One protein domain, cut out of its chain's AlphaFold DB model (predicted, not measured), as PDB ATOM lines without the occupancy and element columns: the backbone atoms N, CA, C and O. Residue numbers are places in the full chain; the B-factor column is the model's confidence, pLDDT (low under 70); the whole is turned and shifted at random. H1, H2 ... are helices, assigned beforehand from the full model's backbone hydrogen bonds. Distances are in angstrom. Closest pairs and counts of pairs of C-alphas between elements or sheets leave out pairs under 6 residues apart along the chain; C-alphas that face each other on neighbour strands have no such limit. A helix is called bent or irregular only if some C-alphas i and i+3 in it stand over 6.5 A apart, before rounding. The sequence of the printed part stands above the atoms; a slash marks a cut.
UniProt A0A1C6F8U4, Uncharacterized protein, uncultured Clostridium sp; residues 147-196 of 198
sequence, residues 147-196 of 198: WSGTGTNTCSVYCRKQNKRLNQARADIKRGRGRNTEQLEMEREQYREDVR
ATOM      1  N   TRP A 147     156.499 137.176 136.941       89.81
ATOM      2  CA  TRP A 147     156.241 135.747 136.815       89.81
ATOM      3  C   TRP A 147     154.741 135.467 136.877       89.81
ATOM      4  O   TRP A 147     153.992 136.115 137.600       89.81
ATOM      5  N   SER A 148     154.283 134.499 136.084       87.38
ATOM      6  CA  SER A 148     152.921 133.985 136.192       87.38
ATOM      7  C   SER A 148     152.816 132.607 135.551       87.38
ATOM      8  O   SER A 148     153.235 132.416 134.397       87.38
ATOM      9  N   GLY A 149     152.212 131.671 136.287       82.62
ATOM     10  CA  GLY A 149     151.855 130.339 135.800       82.62
ATOM     11  C   GLY A 149     150.683 130.329 134.812       82.62
ATOM     12  O   GLY A 149     150.558 129.391 134.030       82.62
ATOM     13  N   THR A 150     149.859 131.382 134.782       84.19
ATOM     14  CA  THR A 150     148.672 131.462 133.915       84.19
ATOM     15  C   THR A 150     149.000 132.057 132.544       84.19
ATOM     16  O   THR A 150     150.120 132.492 132.282       84.19
ATOM     17  N   GLY A 151     148.025 132.123 131.635       84.12
ATOM     18  CA  GLY A 151     148.168 132.758 130.318       84.12
ATOM     19  C   GLY A 151     148.214 134.295 130.329       84.12
ATOM     20  O   GLY A 151     148.215 134.899 129.261       84.12
ATOM     21  N   THR A 152     148.238 134.948 131.498       90.31
ATOM     22  CA  THR A 152     148.168 136.416 131.571       90.31
ATOM     23  C   THR A 152     149.423 137.099 131.017       90.31
ATOM     24  O   THR A 152     150.541 136.584 131.142       90.31
ATOM     25  N   ASN A 153     149.221 138.272 130.414       91.31
ATOM     26  CA  ASN A 153     150.260 139.104 129.799       91.31
ATOM     27  C   ASN A 153     150.480 140.432 130.549       91.31
ATOM     28  O   ASN A 153     151.275 141.257 130.109       91.31
ATOM     29  N   THR A 154     149.781 140.657 131.661       94.19
ATOM     30  CA  THR A 154     149.874 141.873 132.483       94.19
ATOM     31  C   THR A 154     150.304 141.517 133.900       94.19
ATOM     32  O   THR A 154     149.834 140.508 134.422       94.19
ATOM     33  N   CYS A 155     151.142 142.348 134.521       93.25
ATOM     34  CA  CYS A 155     151.663 142.098 135.868       93.25
ATOM     35  C   CYS A 155     150.638 142.356 136.984       93.25
ATOM     36  O   CYS A 155     150.668 141.664 137.992       93.25
ATOM     37  N   SER A 156     149.712 143.301 136.798       93.69
ATOM     38  CA  SER A 156     148.765 143.727 137.836       93.69
ATOM     39  C   SER A 156     147.335 143.883 137.313       93.69
ATOM     40  O   SER A 156     147.085 143.908 136.100       93.69
ATOM     41  N   VAL A 157     146.378 143.997 138.241       94.69
ATOM     42  CA  VAL A 157     144.971 144.308 137.931       94.69
ATOM     43  C   VAL A 157     144.856 145.679 137.260       94.69
ATOM     44  O   VAL A 157     144.141 145.807 136.266       94.69
ATOM     45  N   TYR A 158     145.629 146.668 137.724       95.12
ATOM     46  CA  TYR A 158     145.722 147.991 137.102       95.12
ATOM     47  C   TYR A 158     146.151 147.896 135.632       95.12
ATOM     48  O   TYR A 158     145.403 148.297 134.737       95.12
ATOM     49  N   CYS A 159     147.292 147.248 135.363       95.44
ATOM     50  CA  CYS A 159     147.802 147.054 134.003       95.44
ATOM     51  C   CYS A 159     146.792 146.317 133.113       95.44
ATOM     52  O   CYS A 159     146.680 146.601 131.923       95.44
ATOM     53  N   ARG A 160     146.039 145.363 133.675       95.06
ATOM     54  CA  ARG A 160     144.972 144.650 132.959       95.06
ATOM     55  C   ARG A 160     143.834 145.586 132.560       95.06
ATOM     56  O   ARG A 160     143.412 145.543 131.403       95.06
ATOM     57  N   LYS A 161     143.346 146.415 133.488       96.19
ATOM     58  CA  LYS A 161     142.253 147.371 133.257       96.19
ATOM     59  C   LYS A 161     142.650 148.415 132.214       96.19
ATOM     60  O   LYS A 161     141.929 148.580 131.231       96.19
ATOM     61  N   GLN A 162     143.820 149.035 132.363       95.81
ATOM     62  CA  GLN A 162     144.274 150.072 131.432       95.81
ATOM     63  C   GLN A 162     144.599 149.519 130.044       95.81
ATOM     64  O   GLN A 162     144.169 150.071 129.033       95.81
ATOM     65  N   ASN A 163     145.245 148.353 129.961       95.12
ATOM     66  CA  ASN A 163     145.473 147.705 128.671       95.12
ATOM     67  C   ASN A 163     144.156 147.327 127.971       95.12
ATOM     68  O   ASN A 163     144.059 147.419 126.749       95.12
ATOM     69  N   LYS A 164     143.122 146.915 128.722       95.25
ATOM     70  CA  LYS A 164     141.785 146.671 128.161       95.25
ATOM     71  C   LYS A 164     141.172 147.966 127.615       95.25
ATOM     72  O   LYS A 164     140.672 147.941 126.494       95.25
ATOM     73  N   ARG A 165     141.254 149.077 128.359       95.00
ATOM     74  CA  ARG A 165     140.771 150.407 127.938       95.00
ATOM     75  C   ARG A 165     141.428 150.850 126.628       95.00
ATOM     76  O   ARG A 165     140.719 151.161 125.676       95.00
ATOM     77  N   LEU A 166     142.756 150.763 126.541       94.56
ATOM     78  CA  LEU A 166     143.512 151.118 125.338       94.56
ATOM     79  C   LEU A 166     143.157 150.227 124.136       94.56
ATOM     80  O   LEU A 166     142.927 150.722 123.035       94.56
ATOM     81  N   ASN A 167     143.066 148.908 124.333       94.00
ATOM     82  CA  ASN A 167     142.696 147.991 123.251       94.00
ATOM     83  C   ASN A 167     141.260 148.214 122.762       94.00
ATOM     84  O   ASN A 167     141.014 148.117 121.562       94.00
ATOM     85  N   GLN A 168     140.331 148.536 123.667       94.56
ATOM     86  CA  GLN A 168     138.959 148.867 123.296       94.56
ATOM     87  C   GLN A 168     138.901 150.168 122.492       94.56
ATOM     88  O   GLN A 168     138.239 150.199 121.461       94.56
ATOM     89  N   ALA A 169     139.637 151.204 122.909       94.31
ATOM     90  CA  ALA A 169     139.718 152.464 122.175       94.31
ATOM     91  C   ALA A 169     140.264 152.257 120.752       94.31
ATOM     92  O   ALA A 169     139.648 152.692 119.784       94.31
ATOM     93  N   ARG A 170     141.346 151.479 120.605       94.06
ATOM     94  CA  ARG A 170     141.901 151.102 119.293       94.06
ATOM     95  C   ARG A 170     140.914 150.314 118.429       94.06
ATOM     96  O   ARG A 170     140.883 150.495 117.216       94.06
ATOM     97  N   ALA A 171     140.135 149.412 119.025       94.44
ATOM     98  CA  ALA A 171     139.113 148.655 118.304       94.44
ATOM     99  C   ALA A 171     137.938 149.542 117.865       94.44
ATOM    100  O   ALA A 171     137.404 149.347 116.780       94.44
ATOM    101  N   ASP A 172     137.553 150.512 118.688       95.25
ATOM    102  CA  ASP A 172     136.478 151.458 118.397       95.25
ATOM    103  C   ASP A 172     136.856 152.417 117.260       95.25
ATOM    104  O   ASP A 172     136.041 152.602 116.359       95.25
ATOM    105  N   ILE A 173     138.101 152.909 117.214       93.44
ATOM    106  CA  ILE A 173     138.616 153.694 116.073       93.44
ATOM    107  C   ILE A 173     138.516 152.896 114.774       93.44
ATOM    108  O   ILE A 173     138.016 153.396 113.771       93.44
ATOM    109  N   LYS A 174     138.904 151.614 114.791       93.50
ATOM    110  CA  LYS A 174     138.771 150.730 113.618       93.50
ATOM    111  C   LYS A 174     137.323 150.509 113.176       93.50
ATOM    112  O   LYS A 174     137.101 150.125 112.036       93.50
ATOM    113  N   ARG A 175     136.350 150.714 114.067       95.06
ATOM    114  CA  ARG A 175     134.909 150.657 113.771       95.06
ATOM    115  C   ARG A 175     134.329 152.027 113.391       95.06
ATOM    116  O   ARG A 175     133.116 152.134 113.274       95.06
ATOM    117  N   GLY A 176     135.160 153.065 113.266       92.56
ATOM    118  CA  GLY A 176     134.736 154.428 112.936       92.56
ATOM    119  C   GLY A 176     134.217 155.252 114.119       92.56
ATOM    120  O   GLY A 176     133.624 156.303 113.911       92.56
ATOM    121  N   ARG A 177     134.408 154.806 115.368       91.44
ATOM    122  CA  ARG A 177     134.012 155.577 116.559       91.44
ATOM    123  C   ARG A 177     135.145 156.503 116.999       91.44
ATOM    124  O   ARG A 177     136.278 156.052 117.165       91.44
ATOM    125  N   GLY A 178     134.817 157.762 117.284       85.44
ATOM    126  CA  GLY A 178     135.758 158.731 117.849       85.44
ATOM    127  C   GLY A 178     136.219 158.323 119.250       85.44
ATOM    128  O   GLY A 178     135.412 158.141 120.163       85.44
ATOM    129  N   ARG A 179     137.530 158.154 119.432       88.56
ATOM    130  CA  ARG A 179     138.171 157.894 120.727       88.56
ATOM    131  C   ARG A 179     139.498 158.634 120.777       88.56
ATOM    132  O   ARG A 179     140.235 158.624 119.801       88.56
ATOM    133  N   ASN A 180     139.836 159.176 121.943       87.12
ATOM    134  CA  ASN A 180     141.151 159.759 122.175       87.12
ATOM    135  C   ASN A 180     142.153 158.660 122.577       87.12
ATOM    136  O   ASN A 180     142.315 158.353 123.758       87.12
ATOM    137  N   THR A 181     142.766 157.984 121.599       91.06
ATOM    138  CA  THR A 181     143.818 156.991 121.883       91.06
ATOM    139  C   THR A 181     145.144 157.618 122.268       91.06
ATOM    140  O   THR A 181     145.867 156.998 123.038       91.06
ATOM    141  N   GLU A 182     145.448 158.817 121.774       91.44
ATOM    142  CA  GLU A 182     146.708 159.516 122.049       91.44
ATOM    143  C   GLU A 182     146.865 159.786 123.543       91.44
ATOM    144  O   GLU A 182     147.871 159.407 124.135       91.44
ATOM    145  N   GLN A 183     145.814 160.298 124.191       92.56
ATOM    146  CA  GLN A 183     145.792 160.491 125.641       92.56
ATOM    147  C   GLN A 183     146.055 159.190 126.409       92.56
ATOM    148  O   GLN A 183     146.857 159.167 127.335       92.56
ATOM    149  N   LEU A 184     145.431 158.079 126.003       92.62
ATOM    150  CA  LEU A 184     145.628 156.776 126.654       92.62
ATOM    151  C   LEU A 184     147.033 156.201 126.436       92.62
ATOM    152  O   LEU A 184     147.491 155.366 127.221       92.62
ATOM    153  N   GLU A 185     147.691 156.570 125.340       93.38
ATOM    154  CA  GLU A 185     149.075 156.195 125.071       93.38
ATOM    155  C   GLU A 185     150.043 157.044 125.890       93.38
ATOM    156  O   GLU A 185     150.945 156.464 126.491       93.38
ATOM    157  N   MET A 186     149.796 158.351 126.022       94.19
ATOM    158  CA  MET A 186     150.542 159.230 126.929       94.19
ATOM    159  C   MET A 186     150.429 158.766 128.387       94.19
ATOM    160  O   MET A 186     151.454 158.539 129.020       94.19
ATOM    161  N   GLU A 187     149.213 158.494 128.884       93.75
ATOM    162  CA  GLU A 187     148.984 157.926 130.229       93.75
ATOM    163  C   GLU A 187     149.797 156.636 130.450       93.75
ATOM    164  O   GLU A 187     150.293 156.366 131.543       93.75
ATOM    165  N   ARG A 188     149.938 155.803 129.406       95.00
ATOM    166  CA  ARG A 188     150.717 154.562 129.487       95.00
ATOM    167  C   ARG A 188     152.215 154.828 129.563       95.00
ATOM    168  O   ARG A 188     152.887 154.091 130.282       95.00
ATOM    169  N   GLU A 189     152.744 155.748 128.762       94.62
ATOM    170  CA  GLU A 189     154.175 156.066 128.796       94.62
ATOM    171  C   GLU A 189     154.551 156.749 130.112       94.62
ATOM    172  O   GLU A 189     155.505 156.306 130.737       94.62
ATOM    173  N   GLN A 190     153.724 157.668 130.618       93.81
ATOM    174  CA  GLN A 190     153.911 158.250 131.949       93.81
ATOM    175  C   GLN A 190     153.953 157.164 133.034       93.81
ATOM    176  O   GLN A 190     154.930 157.043 133.761       93.81
ATOM    177  N   TYR A 191     152.978 156.247 133.049       93.44
ATOM    178  CA  TYR A 191     153.001 155.118 133.987       93.44
ATOM    179  C   TYR A 191     154.210 154.182 133.799       93.44
ATOM    180  O   TYR A 191     154.566 153.420 134.695       93.44
ATOM    181  N   ARG A 192     154.827 154.133 132.616       93.94
ATOM    182  CA  ARG A 192     156.057 153.352 132.428       93.94
ATOM    183  C   ARG A 192     157.255 154.045 133.043       93.94
ATOM    184  O   ARG A 192     158.113 153.326 133.536       93.94
ATOM    185  N   GLU A 193     157.313 155.367 132.964       92.06
ATOM    186  CA  GLU A 193     158.349 156.181 133.593       92.06
ATOM    187  C   GLU A 193     158.221 156.092 135.113       92.06
ATOM    188  O   GLU A 193     159.152 155.610 135.750       92.06
ATOM    189  N   ASP A 194     157.027 156.351 135.656       89.75
ATOM    190  CA  ASP A 194     156.753 156.313 137.101       89.75
ATOM    191  C   ASP A 194     157.183 154.992 137.754       89.75
ATOM    192  O   ASP A 194     157.686 154.957 138.867       89.75
ATOM    193  N   VAL A 195     156.981 153.875 137.051       86.75
ATOM    194  CA  VAL A 195     157.233 152.530 137.590       86.75
ATOM    195  C   VAL A 195     158.533 151.917 137.048       86.75
ATOM    196  O   VAL A 195     158.771 150.712 137.189       86.75
ATOM    197  N   ARG A 196     159.362 152.704 136.356       77.50
ATOM    198  CA  ARG A 196     160.740 152.325 136.010       77.50
ATOM    199  C   ARG A 196     161.696 152.612 137.165       77.50
ATOM    200  O   ARG A 196     162.678 151.883 137.289       77.50
TER     201      ARG A 196
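What this domain is: This is residues 147 to 196 of the 198 residues of an uncharacterized protein of uncultured Clostridium sp (UniProt A0A1C6F8U4). The longest helix, H1, and the shorter H2 form a helical hairpin: H2 folds back beside H1, and the two part as a narrow V toward the first residue of H1 and the last of H2. The stretch of residues 147 to 156, with no named element, loops away from the start of H1 on the side away from H2. The printed part has 50 residues with two named helices, H1 then H2 along the chain, and no named strand; the class is all helix. The whole is loose, with a radius of gyration of the C-alphas of 12.6 A, and flat, spanning 37 by 25 by 12 A.

Where its parts are: H1 is residues 157 to 174, 25.9 A from first to last C-alpha, beginning with C-alpha 157 at (144.971, 144.308, 137.931). H2 is residues 181 to 194, 20.0 A long in the same measure, ending with C-alpha 194 at (156.753, 156.313, 137.101). Neither helix is bent.

How they stand to each other: H1 and H2 touch, with 5 pairs of C-alphas within 8 A. H1 touches H2 with residues 166 to 170 alone, and H2 touches H1 with residues 181 to 185 alone. The closest C-alphas of the two, those of Ala 169 and Thr 181, are 6.1 A apart. Their centres are 12.2 A apart. The helices stand at a shallow tilt of 25 degrees and run opposite ways. In H1 and H2, every O i to N i+4 pair is within hydrogen-bond range.

The domain as a whole: The two C-alphas farthest apart, those of Gly 149 and Gly 176, are 37.4 A apart. The printed part has no cut. The link from H1 to H2, 6 residues, is short. The mean pLDDT of the printed part is 92.1, and no printed residue is under 70.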